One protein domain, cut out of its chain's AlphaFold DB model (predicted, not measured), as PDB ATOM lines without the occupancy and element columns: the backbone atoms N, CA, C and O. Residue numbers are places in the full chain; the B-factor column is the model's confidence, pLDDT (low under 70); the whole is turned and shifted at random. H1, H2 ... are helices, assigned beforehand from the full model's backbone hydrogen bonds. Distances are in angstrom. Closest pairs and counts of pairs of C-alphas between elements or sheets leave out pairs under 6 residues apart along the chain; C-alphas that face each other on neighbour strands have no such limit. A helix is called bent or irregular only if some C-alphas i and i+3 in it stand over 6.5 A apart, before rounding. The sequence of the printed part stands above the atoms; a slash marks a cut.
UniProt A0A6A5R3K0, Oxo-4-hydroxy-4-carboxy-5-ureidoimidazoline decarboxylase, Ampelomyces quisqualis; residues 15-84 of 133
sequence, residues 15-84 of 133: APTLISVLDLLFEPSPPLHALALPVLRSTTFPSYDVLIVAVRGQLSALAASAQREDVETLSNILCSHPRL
ATOM      1  N   ALA A  15     -26.493 -24.215  10.554       76.44
ATOM      2  CA  ALA A  15     -27.488 -23.510  11.374       76.44
ATOM      3  C   ALA A  15     -28.890 -24.160  11.401       76.44
ATOM      4  O   ALA A  15     -29.414 -24.312  12.500       76.44
ATOM      5  N   PRO A  16     -29.495 -24.590  10.271       78.12
ATOM      6  CA  PRO A  16     -30.808 -25.244  10.298       78.12
ATOM      7  C   PRO A  16     -30.825 -26.552  11.098       78.12
ATOM      8  O   PRO A  16     -31.821 -26.855  11.745       78.12
ATOM      9  N   THR A  17     -29.726 -27.312  11.101       77.88
ATOM     10  CA  THR A  17     -29.609 -28.541  11.899       77.88
ATOM     11  C   THR A  17     -29.495 -28.219  13.382       77.88
ATOM     12  O   THR A  17     -30.145 -28.869  14.189       77.88
ATOM     13  N   LEU A  18     -28.718 -27.194  13.745       77.88
ATOM     14  CA  LEU A  18     -28.626 -26.730  15.132       77.88
ATOM     15  C   LEU A  18     -29.975 -26.234  15.655       77.88
ATOM     16  O   LEU A  18     -30.355 -26.582  16.766       77.88
ATOM     17  N   ILE A  19     -30.698 -25.467  14.835       76.62
ATOM     18  CA  ILE A  19     -32.055 -25.004  15.135       76.62
ATOM     19  C   ILE A  19     -32.983 -26.204  15.326       76.62
ATOM     20  O   ILE A  19     -33.594 -26.306  16.373       76.62
ATOM     21  N   SER A  20     -32.976 -27.180  14.413       76.75
ATOM     22  CA  SER A  20     -33.821 -28.380  14.540       76.75
ATOM     23  C   SER A  20     -33.525 -29.194  15.808       76.75
ATOM     24  O   SER A  20     -34.423 -29.796  16.388       76.75
ATOM     25  N   VAL A  21     -32.262 -29.242  16.246       77.75
ATOM     26  CA  VAL A  21     -31.866 -29.904  17.501       77.75
ATOM     27  C   VAL A  21     -32.349 -29.116  18.716       77.75
ATOM     28  O   VAL A  21     -32.795 -29.722  19.685       77.75
ATOM     29  N   LEU A  22     -32.277 -27.785  18.673       75.44
ATOM     30  CA  LEU A  22     -32.811 -26.922  19.725       75.44
ATOM     31  C   LEU A  22     -34.338 -26.993  19.793       75.44
ATOM     32  O   LEU A  22     -34.859 -27.182  20.884       75.44
ATOM     33  N   ASP A  23     -35.024 -26.950  18.651       75.69
ATOM     34  CA  ASP A  23     -36.475 -27.123  18.533       75.69
ATOM     35  C   ASP A  23     -36.924 -28.453  19.154       75.69
ATOM     36  O   ASP A  23     -37.940 -28.513  19.841       75.69
ATOM     37  N   LEU A  24     -36.145 -29.522  18.940       76.12
ATOM     38  CA  LEU A  24     -36.430 -30.849  19.489       76.12
ATOM     39  C   LEU A  24     -36.169 -30.944  21.003       76.12
ATOM     40  O   LEU A  24     -36.796 -31.762  21.669       76.12
ATOM     41  N   LEU A  25     -35.231 -30.157  21.543       73.38
ATOM     42  CA  LEU A  25     -34.846 -30.195  22.961       73.38
ATOM     43  C   LEU A  25     -35.615 -29.198  23.839       73.38
ATOM     44  O   LEU A  25     -35.807 -29.473  25.021       73.38
ATOM     45  N   PHE A  26     -35.994 -28.040  23.298       68.12
ATOM     46  CA  PHE A  26     -36.460 -26.885  24.073       68.12
ATOM     47  C   PHE A  26     -37.705 -26.198  23.502       68.12
ATOM     48  O   PHE A  26     -38.033 -25.107  23.957       68.12
ATOM     49  N   GLU A  27     -38.399 -26.838  22.556       63.75
ATOM     50  CA  GLU A  27     -39.490 -26.247  21.771       63.75
ATOM     51  C   GLU A  27     -39.054 -25.039  20.911       63.75
ATOM     52  O   GLU A  27     -38.086 -24.333  21.224       63.75
ATOM     53  N   PRO A  28     -39.744 -24.781  19.781       65.81
ATOM     54  CA  PRO A  28     -39.336 -23.743  18.845       65.81
ATOM     55  C   PRO A  28     -39.451 -22.342  19.441       65.81
ATOM     56  O   PRO A  28     -40.525 -21.744  19.497       65.81
ATOM     57  N   SER A  29     -38.308 -21.787  19.842       64.38
ATOM     58  CA  SER A  29     -38.208 -20.456  20.434       64.38
ATOM     59  C   SER A  29     -37.086 -19.643  19.762       64.38
ATOM     60  O   SER A  29     -35.899 -19.793  20.071       64.38
ATOM     61  N   PRO A  30     -37.435 -18.701  18.858       68.56
ATOM     62  CA  PRO A  30     -36.469 -17.833  18.182       68.56
ATOM     63  C   PRO A  30     -35.457 -17.126  19.105       68.56
ATOM     64  O   PRO A  30     -34.277 -17.069  18.745       68.56
ATOM     65  N   PRO A  31     -35.845 -16.610  20.292       67.19
ATOM     66  CA  PRO A  31     -34.879 -15.950  21.166       67.19
ATOM     67  C   PRO A  31     -33.941 -16.937  21.884       67.19
ATOM     68  O   PRO A  31     -32.790 -16.592  22.147       67.19
ATOM     69  N   LEU A  32     -34.361 -18.187  22.118       69.94
ATOM     70  CA  LEU A  32     -33.464 -19.232  22.622       69.94
ATOM     71  C   LEU A  32     -32.438 -19.608  21.555       69.94
ATOM     72  O   LEU A  32     -31.257 -19.731  21.869       69.94
ATOM     73  N   HIS A  33     -32.840 -19.702  20.283       75.81
ATOM     74  CA  HIS A  33     -31.899 -19.941  19.183       75.81
ATOM     75  C   HIS A  33     -30.828 -18.857  19.106       75.81
ATOM     76  O   HIS A  33     -29.651 -19.176  18.948       75.81
ATOM     77  N   ALA A  34     -31.207 -17.587  19.263       75.50
ATOM     78  CA  ALA A  34     -30.261 -16.476  19.251       75.50
ATOM     79  C   ALA A  34     -29.195 -16.595  20.360       75.50
ATOM     80  O   ALA A  34     -28.028 -16.297  20.111       75.50
ATOM     81  N   LEU A  35     -29.574 -17.086  21.546       73.12
ATOM     82  CA  LEU A  35     -28.658 -17.296  22.674       73.12
ATOM     83  C   LEU A  35     -27.849 -18.595  22.566       73.12
ATOM     84  O   LEU A  35     -26.660 -18.621  22.886       73.12
ATOM     85  N   ALA A  36     -28.470 -19.682  22.111       74.81
ATOM     86  CA  ALA A  36     -27.864 -21.008  22.101       74.81
ATOM     87  C   ALA A  36     -26.990 -21.267  20.863       74.81
ATOM     88  O   ALA A  36     -25.996 -21.984  20.968       74.81
ATOM     89  N   LEU A  37     -27.287 -20.667  19.700       77.94
ATOM     90  CA  LEU A  37     -26.494 -20.848  18.473       77.94
ATOM     91  C   LEU A  37     -25.017 -20.427  18.626       77.94
ATOM     92  O   LEU A  37     -24.146 -21.197  18.207       77.94
ATOM     93  N   PRO A  38     -24.680 -19.264  19.224       79.06
ATOM     94  CA  PRO A  38     -23.289 -18.890  19.483       79.06
ATOM     95  C   PRO A  38     -22.584 -19.855  20.442       79.06
ATOM     96  O   PRO A  38     -21.406 -20.165  20.261       79.06
ATOM     97  N   VAL A  39     -23.301 -20.369  21.444       76.81
ATOM     98  CA  VAL A  39     -22.767 -21.297  22.451       76.81
ATOM     99  C   VAL A  39     -22.478 -22.666  21.830       76.81
ATOM    100  O   VAL A  39     -21.388 -23.202  22.006       76.81
ATOM    101  N   LEU A  40     -23.402 -23.183  21.018       75.50
ATOM    102  CA  LEU A  40     -23.256 -24.441  20.278       75.50
ATOM    103  C   LEU A  40     -22.115 -24.419  19.256       75.50
ATOM    104  O   LEU A  40     -21.514 -25.454  18.984       75.50
ATOM    105  N   ARG A  41     -21.823 -23.249  18.677       78.75
ATOM    106  CA  ARG A  41     -20.719 -23.070  17.719       78.75
ATOM    107  C   ARG A  41     -19.369 -22.850  18.388       78.75
ATOM    108  O   ARG A  41     -18.352 -23.261  17.843       78.75
ATOM    109  N   SER A  42     -19.350 -22.164  19.526       78.44
ATOM    110  CA  SER A  42     -18.109 -21.826  20.233       78.44
ATOM    111  C   SER A  42     -17.622 -22.945  21.149       78.44
ATOM    112  O   SER A  42     -16.423 -23.045  21.401       78.44
ATOM    113  N   THR A  43     -18.530 -23.792  21.639       74.12
ATOM    114  CA  THR A  43     -18.236 -24.779  22.679       74.12
ATOM    115  C   THR A  43     -18.624 -26.179  22.221       74.12
ATOM    116  O   THR A  43     -19.740 -26.417  21.766       74.12
ATOM    117  N   THR A  44     -17.700 -27.131  22.368       77.38
ATOM    118  CA  THR A  44     -18.010 -28.553  22.183       77.38
ATOM    119  C   THR A  44     -18.476 -29.128  23.511       77.38
ATOM    120  O   THR A  44     -17.752 -29.071  24.504       77.38
ATOM    121  N   PHE A  45     -19.678 -29.688  23.527       78.00
ATOM    122  CA  PHE A  45     -20.250 -30.297  24.721       78.00
ATOM    123  C   PHE A  45     -20.038 -31.816  24.710       78.00
ATOM    124  O   PHE A  45     -20.164 -32.439  23.656       78.00
ATOM    125  N   PRO A  46     -19.728 -32.436  25.862       77.38
ATOM    126  CA  PRO A  46     -19.502 -33.879  25.950       77.38
ATOM    127  C   PRO A  46     -20.806 -34.691  25.934       77.38
ATOM    128  O   PRO A  46     -20.796 -35.856  25.546       77.38
ATOM    129  N   SER A  47     -21.932 -34.099  26.344       78.19
ATOM    130  CA  SER A  47     -23.253 -34.735  26.340       78.19
ATOM    131  C   SER A  47     -24.379 -33.702  26.258       78.19
ATOM    132  O   SER A  47     -24.195 -32.533  26.613       78.19
ATOM    133  N   TYR A  48     -25.549 -34.140  25.783       78.31
ATOM    134  CA  TYR A  48     -26.743 -33.292  25.678       78.31
ATOM    135  C   TYR A  48     -27.187 -32.748  27.036       78.31
ATOM    136  O   TYR A  48     -27.626 -31.608  27.122       78.31
ATOM    137  N   ASP A  49     -26.972 -33.512  28.105       76.62
ATOM    138  CA  ASP A  49     -27.244 -33.084  29.477       76.62
ATOM    139  C   ASP A  49     -26.421 -31.842  29.866       76.62
ATOM    140  O   ASP A  49     -26.950 -30.864  30.388       76.62
ATOM    141  N   VAL A  50     -25.133 -31.814  29.498       78.50
ATOM    142  CA  VAL A  50     -24.262 -30.656  29.762       78.50
ATOM    143  C   VAL A  50     -24.681 -29.444  28.932       78.50
ATOM    144  O   VAL A  50     -24.644 -28.325  29.442       78.50
ATOM    145  N   LEU A  51     -25.124 -29.647  27.688       77.50
ATOM    146  CA  LEU A  51     -25.714 -28.574  26.885       77.50
ATOM    147  C   LEU A  51     -26.964 -28.008  27.576       77.50
ATOM    148  O   LEU A  51     -27.085 -26.792  27.706       77.50
ATOM    149  N   ILE A  52     -27.856 -28.874  28.065       77.50
ATOM    150  CA  ILE A  52     -29.082 -28.459  28.754       77.50
ATOM    151  C   ILE A  52     -28.755 -27.652  30.012       77.50
ATOM    152  O   ILE A  52     -29.313 -26.576  30.230       77.50
ATOM    153  N   VAL A  53     -27.799 -28.124  30.814       78.50
ATOM    154  CA  VAL A  53     -27.332 -27.414  32.010       78.50
ATOM    155  C   VAL A  53     -26.694 -26.069  31.653       78.50
ATOM    156  O   VAL A  53     -26.930 -25.091  32.362       78.50
ATOM    157  N   ALA A  54     -25.933 -25.986  30.560       78.06
ATOM    158  CA  ALA A  54     -25.323 -24.741  30.101       78.06
ATOM    159  C   ALA A  54     -26.377 -23.719  29.645       78.06
ATOM    160  O   ALA A  54     -26.320 -22.563  30.062       78.06
ATOM    161  N   VAL A  55     -27.373 -24.146  28.860       76.94
ATOM    162  CA  VAL A  55     -28.503 -23.298  28.440       76.94
ATOM    163  C   VAL A  55     -29.304 -22.830  29.658       76.94
ATOM    164  O   VAL A  55     -29.572 -21.637  29.798       76.94
ATOM    165  N   ARG A  56     -29.597 -23.728  30.608       77.19
ATOM    166  CA  ARG A  56     -30.239 -23.370  31.884       77.19
ATOM    167  C   ARG A  56     -29.413 -22.355  32.675       77.19
ATOM    168  O   ARG A  56     -29.978 -21.436  33.263       77.19
ATOM    169  N   GLY A  57     -28.090 -22.508  32.692       76.81
ATOM    170  CA  GLY A  57     -27.166 -21.572  33.328       76.81
ATOM    171  C   GLY A  57     -27.218 -20.179  32.700       76.81
ATOM    172  O   GLY A  57     -27.274 -19.199  33.432       76.81
ATOM    173  N   GLN A  58     -27.285 -20.090  31.368       75.88
ATOM    174  CA  GLN A  58     -27.447 -18.823  30.644       75.88
ATOM    175  C   GLN A  58     -28.785 -18.149  30.972       75.88
ATOM    176  O   GLN A  58     -28.807 -16.978  31.332       75.88
ATOM    177  N   LEU A  59     -29.892 -18.899  30.948       72.50
ATOM    178  CA  LEU A  59     -31.210 -18.377  31.335       72.50
ATOM    179  C   LEU A  59     -31.233 -17.908  32.797       72.50
ATOM    180  O   LEU A  59     -31.780 -16.854  33.104       72.50
ATOM    181  N   SER A  60     -30.592 -18.658  33.696       73.75
ATOM    182  CA  SER A  60     -30.482 -18.288  35.113       73.75
ATOM    183  C   SER A  60     -29.599 -17.055  35.315       73.75
ATOM    184  O   SER A  60     -29.889 -16.234  36.179       73.75
ATOM    185  N   ALA A  61     -28.541 -16.897  34.518       75.81
ATOM    186  CA  ALA A  61     -27.690 -15.713  34.539       75.81
ATOM    187  C   ALA A  61     -28.439 -14.472  34.033       75.81
ATOM    188  O   ALA A  61     -28.323 -13.418  34.650       75.81
ATOM    189  N   LEU A  62     -29.263 -14.610  32.985       72.44
ATOM    190  CA  LEU A  62     -30.168 -13.549  32.526       72.44
ATOM    191  C   LEU A  62     -31.195 -13.185  33.607       72.44
ATOM    192  O   LEU A  62     -31.439 -12.007  33.845       72.44
ATOM    193  N   ALA A  63     -31.738 -14.179  34.318       69.88
ATOM    194  CA  ALA A  63     -32.669 -13.962  35.429       69.88
ATOM    195  C   ALA A  63     -32.017 -13.269  36.638       69.88
ATOM    196  O   ALA A  63     -32.665 -12.494  37.337       69.88
ATOM    197  N   ALA A  64     -30.744 -13.569  36.903       75.06
ATOM    198  CA  ALA A  64     -29.970 -12.977  37.988       75.06
ATOM    199  C   ALA A  64     -29.338 -11.625  37.613       75.06
ATOM    200  O   ALA A  64     -28.803 -10.938  38.487       75.06
ATOM    201  N   SER A  65     -29.369 -11.245  36.332       72.19
ATOM    202  CA  SER A  65     -28.820  -9.978  35.863       72.19
ATOM    203  C   SER A  65     -29.678  -8.810  36.347       72.19
ATOM    204  O   SER A  65     -30.905  -8.836  36.301       72.19
ATOM    205  N   ALA A  66     -29.018  -7.745  36.804       65.56
ATOM    206  CA  ALA A  66     -29.680  -6.510  37.223       65.56
ATOM    207  C   ALA A  66     -30.066  -5.606  36.035       65.56
ATOM    208  O   ALA A  66     -30.630  -4.526  36.236       65.56
ATOM    209  N   GLN A  67     -29.733  -6.005  34.802       71.19
ATOM    210  CA  GLN A  67     -30.047  -5.244  33.599       71.19
ATOM    211  C   GLN A  67     -31.486  -5.515  33.157       71.19
ATOM    212  O   GLN A  67     -31.893  -6.661  32.979       71.19
ATOM    213  N   ARG A  68     -32.261  -4.444  32.941       65.19
ATOM    214  CA  ARG A  68     -33.648  -4.555  32.455       65.19
ATOM    215  C   ARG A  68     -33.737  -5.265  31.106       65.19
ATOM    216  O   ARG A  68     -34.677  -6.015  30.897       65.19
ATOM    217  N   GLU A  69     -32.744  -5.071  30.245       68.31
ATOM    218  CA  GLU A  69     -32.666  -5.665  28.905       68.31
ATOM    219  C   GLU A  69     -32.550  -7.201  28.959       68.31
ATOM    220  O   GLU A  69     -33.206  -7.905  28.190       68.31
ATOM    221  N   ASP A  70     -31.791  -7.733  29.921       65.00
ATOM    222  CA  ASP A  70     -31.624  -9.178  30.127       65.00
ATOM    223  C   ASP A  70     -32.906  -9.821  30.677       65.00
ATOM    224  O   ASP A  70     -33.326 -10.887  30.222       65.00
ATOM    225  N   VAL A  71     -33.573  -9.138  31.613       65.88
ATOM    226  CA  VAL A  71     -34.852  -9.579  32.194       65.88
ATOM    227  C   VAL A  71     -35.990  -9.483  31.173       65.88
ATOM    228  O   VAL A  71     -36.842 -10.371  31.122       65.88
ATOM    229  N   GLU A  72     -36.007  -8.453  30.324       67.88
ATOM    230  CA  GLU A  72     -36.941  -8.337  29.197       67.88
ATOM    231  C   GLU A  72     -36.689  -9.425  28.152       67.88
ATOM    232  O   GLU A  72     -37.639 -10.032  27.663       67.88
ATOM    233  N   THR A  73     -35.426  -9.739  27.855       66.25
ATOM    234  CA  THR A  73     -35.067 -10.837  26.948       66.25
ATOM    235  C   THR A  73     -35.535 -12.180  27.500       66.25
ATOM    236  O   THR A  73     -36.174 -12.946  26.781       66.25
ATOM    237  N   LEU A  74     -35.310 -12.446  28.790       67.25
ATOM    238  CA  LEU A  74     -35.824 -13.638  29.461       67.25
ATOM    239  C   LEU A  74     -37.357 -13.683  29.447       67.25
ATOM    240  O   LEU A  74     -37.941 -14.719  29.139       67.25
ATOM    241  N   SER A  75     -38.013 -12.558  29.731       62.19
ATOM    242  CA  SER A  75     -39.475 -12.456  29.714       62.19
ATOM    243  C   SER A  75     -40.029 -12.703  28.316       62.19
ATOM    244  O   SER A  75     -41.010 -13.425  28.177       62.19
ATOM    245  N   ASN A  76     -39.371 -12.200  27.269       65.94
ATOM    246  CA  ASN A  76     -39.714 -12.474  25.876       65.94
ATOM    247  C   ASN A  76     -39.498 -13.946  25.510       65.94
ATOM    248  O   ASN A  76     -40.333 -14.516  24.810       65.94
ATOM    249  N   ILE A  77     -38.435 -14.588  26.007       65.44
ATOM    250  CA  ILE A  77     -38.206 -16.031  25.833       65.44
ATOM    251  C   ILE A  77     -39.348 -16.822  26.476       65.44
ATOM    252  O   ILE A  77     -39.976 -17.635  25.802       65.44
ATOM    253  N   LEU A  78     -39.681 -16.534  27.736       63.00
ATOM    254  CA  LEU A  78     -40.788 -17.174  28.459       63.00
ATOM    255  C   LEU A  78     -42.147 -16.885  27.807       63.00
ATOM    256  O   LEU A  78     -43.027 -17.741  27.784       63.00
ATOM    257  N   CYS A  79     -42.324 -15.686  27.246       54.09
ATOM    258  CA  CYS A  79     -43.574 -15.273  26.623       54.09
ATOM    259  C   CYS A  79     -43.767 -15.809  25.199       54.09
ATOM    260  O   CYS A  79     -44.915 -15.871  24.755       54.09
ATOM    261  N   SER A  80     -42.681 -16.183  24.512       53.97
ATOM    262  CA  SER A  80     -42.693 -16.772  23.163       53.97
ATOM    263  C   SER A  80     -43.064 -18.255  23.158       53.97
ATOM    264  O   SER A  80     -43.279 -18.810  22.085       53.97
ATOM    265  N   HIS A  81     -43.148 -18.895  24.329       53.84
ATOM    266  CA  HIS A  81     -43.656 -20.256  24.425       53.84
ATOM    267  C   HIS A  81     -45.181 -20.234  24.221       53.84
ATOM    268  O   HIS A  81     -45.875 -19.488  24.931       53.84
ATOM    269  N   PRO A  82     -45.715 -20.991  23.246       41.66
ATOM    270  CA  PRO A  82     -47.155 -21.127  23.068       41.66
ATOM    271  C   PRO A  82     -47.777 -21.719  24.340       41.66
ATOM    272  O   PRO A  82     -47.147 -22.496  25.055       41.66
ATOM    273  N   ARG A  83     -49.011 -21.310  24.668       40.84
ATOM    274  CA  ARG A  83     -49.711 -21.836  25.848       40.84
ATOM    275  C   ARG A  83     -49.808 -23.356  25.737       40.84
ATOM    276  O   ARG A  83     -50.139 -23.870  24.669       40.84
ATOM    277  N   LEU A  84     -49.636 -24.061  26.854       39.59
ATOM    278  CA  LEU A  84     -50.096 -25.443  26.948       39.59
ATOM    279  C   LEU A  84     -51.622 -25.426  26.748       39.59
ATOM    280  O   LEU A  84     -52.356 -24.923  27.597       39.59
TER     281      LEU A  84
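What this domain is: This is residues 15 to 84 of the 133 residues of the protein "Oxo-4-hydroxy-4-carboxy-5-ureidoimidazoline decarboxylase" of Ampelomyces quisqualis (UniProt A0A6A5R3K0). The longest helix, H3, makes a V with H4, which folds back from its far end, and H2 runs slantwise from the later part of H4 past H3. H1 packs across H2, away from H4, and the four helices, mostly crossed where they touch, are joined by tight turns; residues 64 to 69, from the last residue of H3 into H4, stick out. The printed part has 70 residues, with four named helices in the order H1, H2, H3, H4 and no named strand; the class is all helix. It is compact, with a radius of gyration of the C-alphas of 12.2 A, and spans 32 by 26 by 19 A.

Where its parts are: Find C-alpha 48 at (-26.743, -33.292, 25.678); from there H3, residues 48 to 64, runs 24.0 A to C-alpha 64 at (-29.970, -12.977, 37.988). Further on, H4, residues 68 to 79, runs 15.7 A and ends at C-alpha 79, (-43.574, -15.273, 26.623). Before H3 comes H2, residues 30 to 42, 18.9 A long; it is neither bent nor irregular, but only just: C-alphas 35 and 38 are 6.4 A apart. Go to C-alpha 15 at (-27.488, -23.510, 11.374) for the beginning of H1, residues 15 to 26, 15.9 A long.

How they stand to each other: Start at H3, whose residues 59 to 63 alone touch residues 70 to 74 of H4; the closest C-alphas, of Leu 62 and Asp 70, are 5.2 A apart. These two helices run opposite ways at a steep tilt of 51 degrees. H2 is close to H3 but not clearly touching, with the C-alphas of Ala 36 and Val 55 closest at 6.8 A; they run opposite ways at a steep tilt of 59 degrees. Look next at residues 31 to 32 of H2, which alone touch residues 73 to 77 of H4; the closest C-alphas, of Pro 31 and Ile 77, are 5.7 A apart. The lines of H2 and H4 are only just about perpendicular, at 70.0 degrees. H1 touches H2, the closest C-alphas being those of Ile 19 and His 33 at 6.5 A, and the two run opposite ways at a steep tilt of 64 degrees. The helix packing is mostly crossed, with 0 of the 3 pairs that touch at a shallow tilt. H1 and H3 are near each other, with 5 pairs of C-alphas within 10 A, while H1 and H4 are apart. In H1, H3 and H4 every O i to N i+4 pair is within hydrogen-bond range; in H2 it is 7 of 9.

The domain as a whole: The two C-alphas farthest apart are those of Thr 17 and Ala 66, 33.6 A. The printed part has no cut, and the three links are tight. Look in the B-factor column for a mean pLDDT of 71.0 over the printed part; 26 residues are under 70, namely 26 to 32, 63, 66 and 68 to 84.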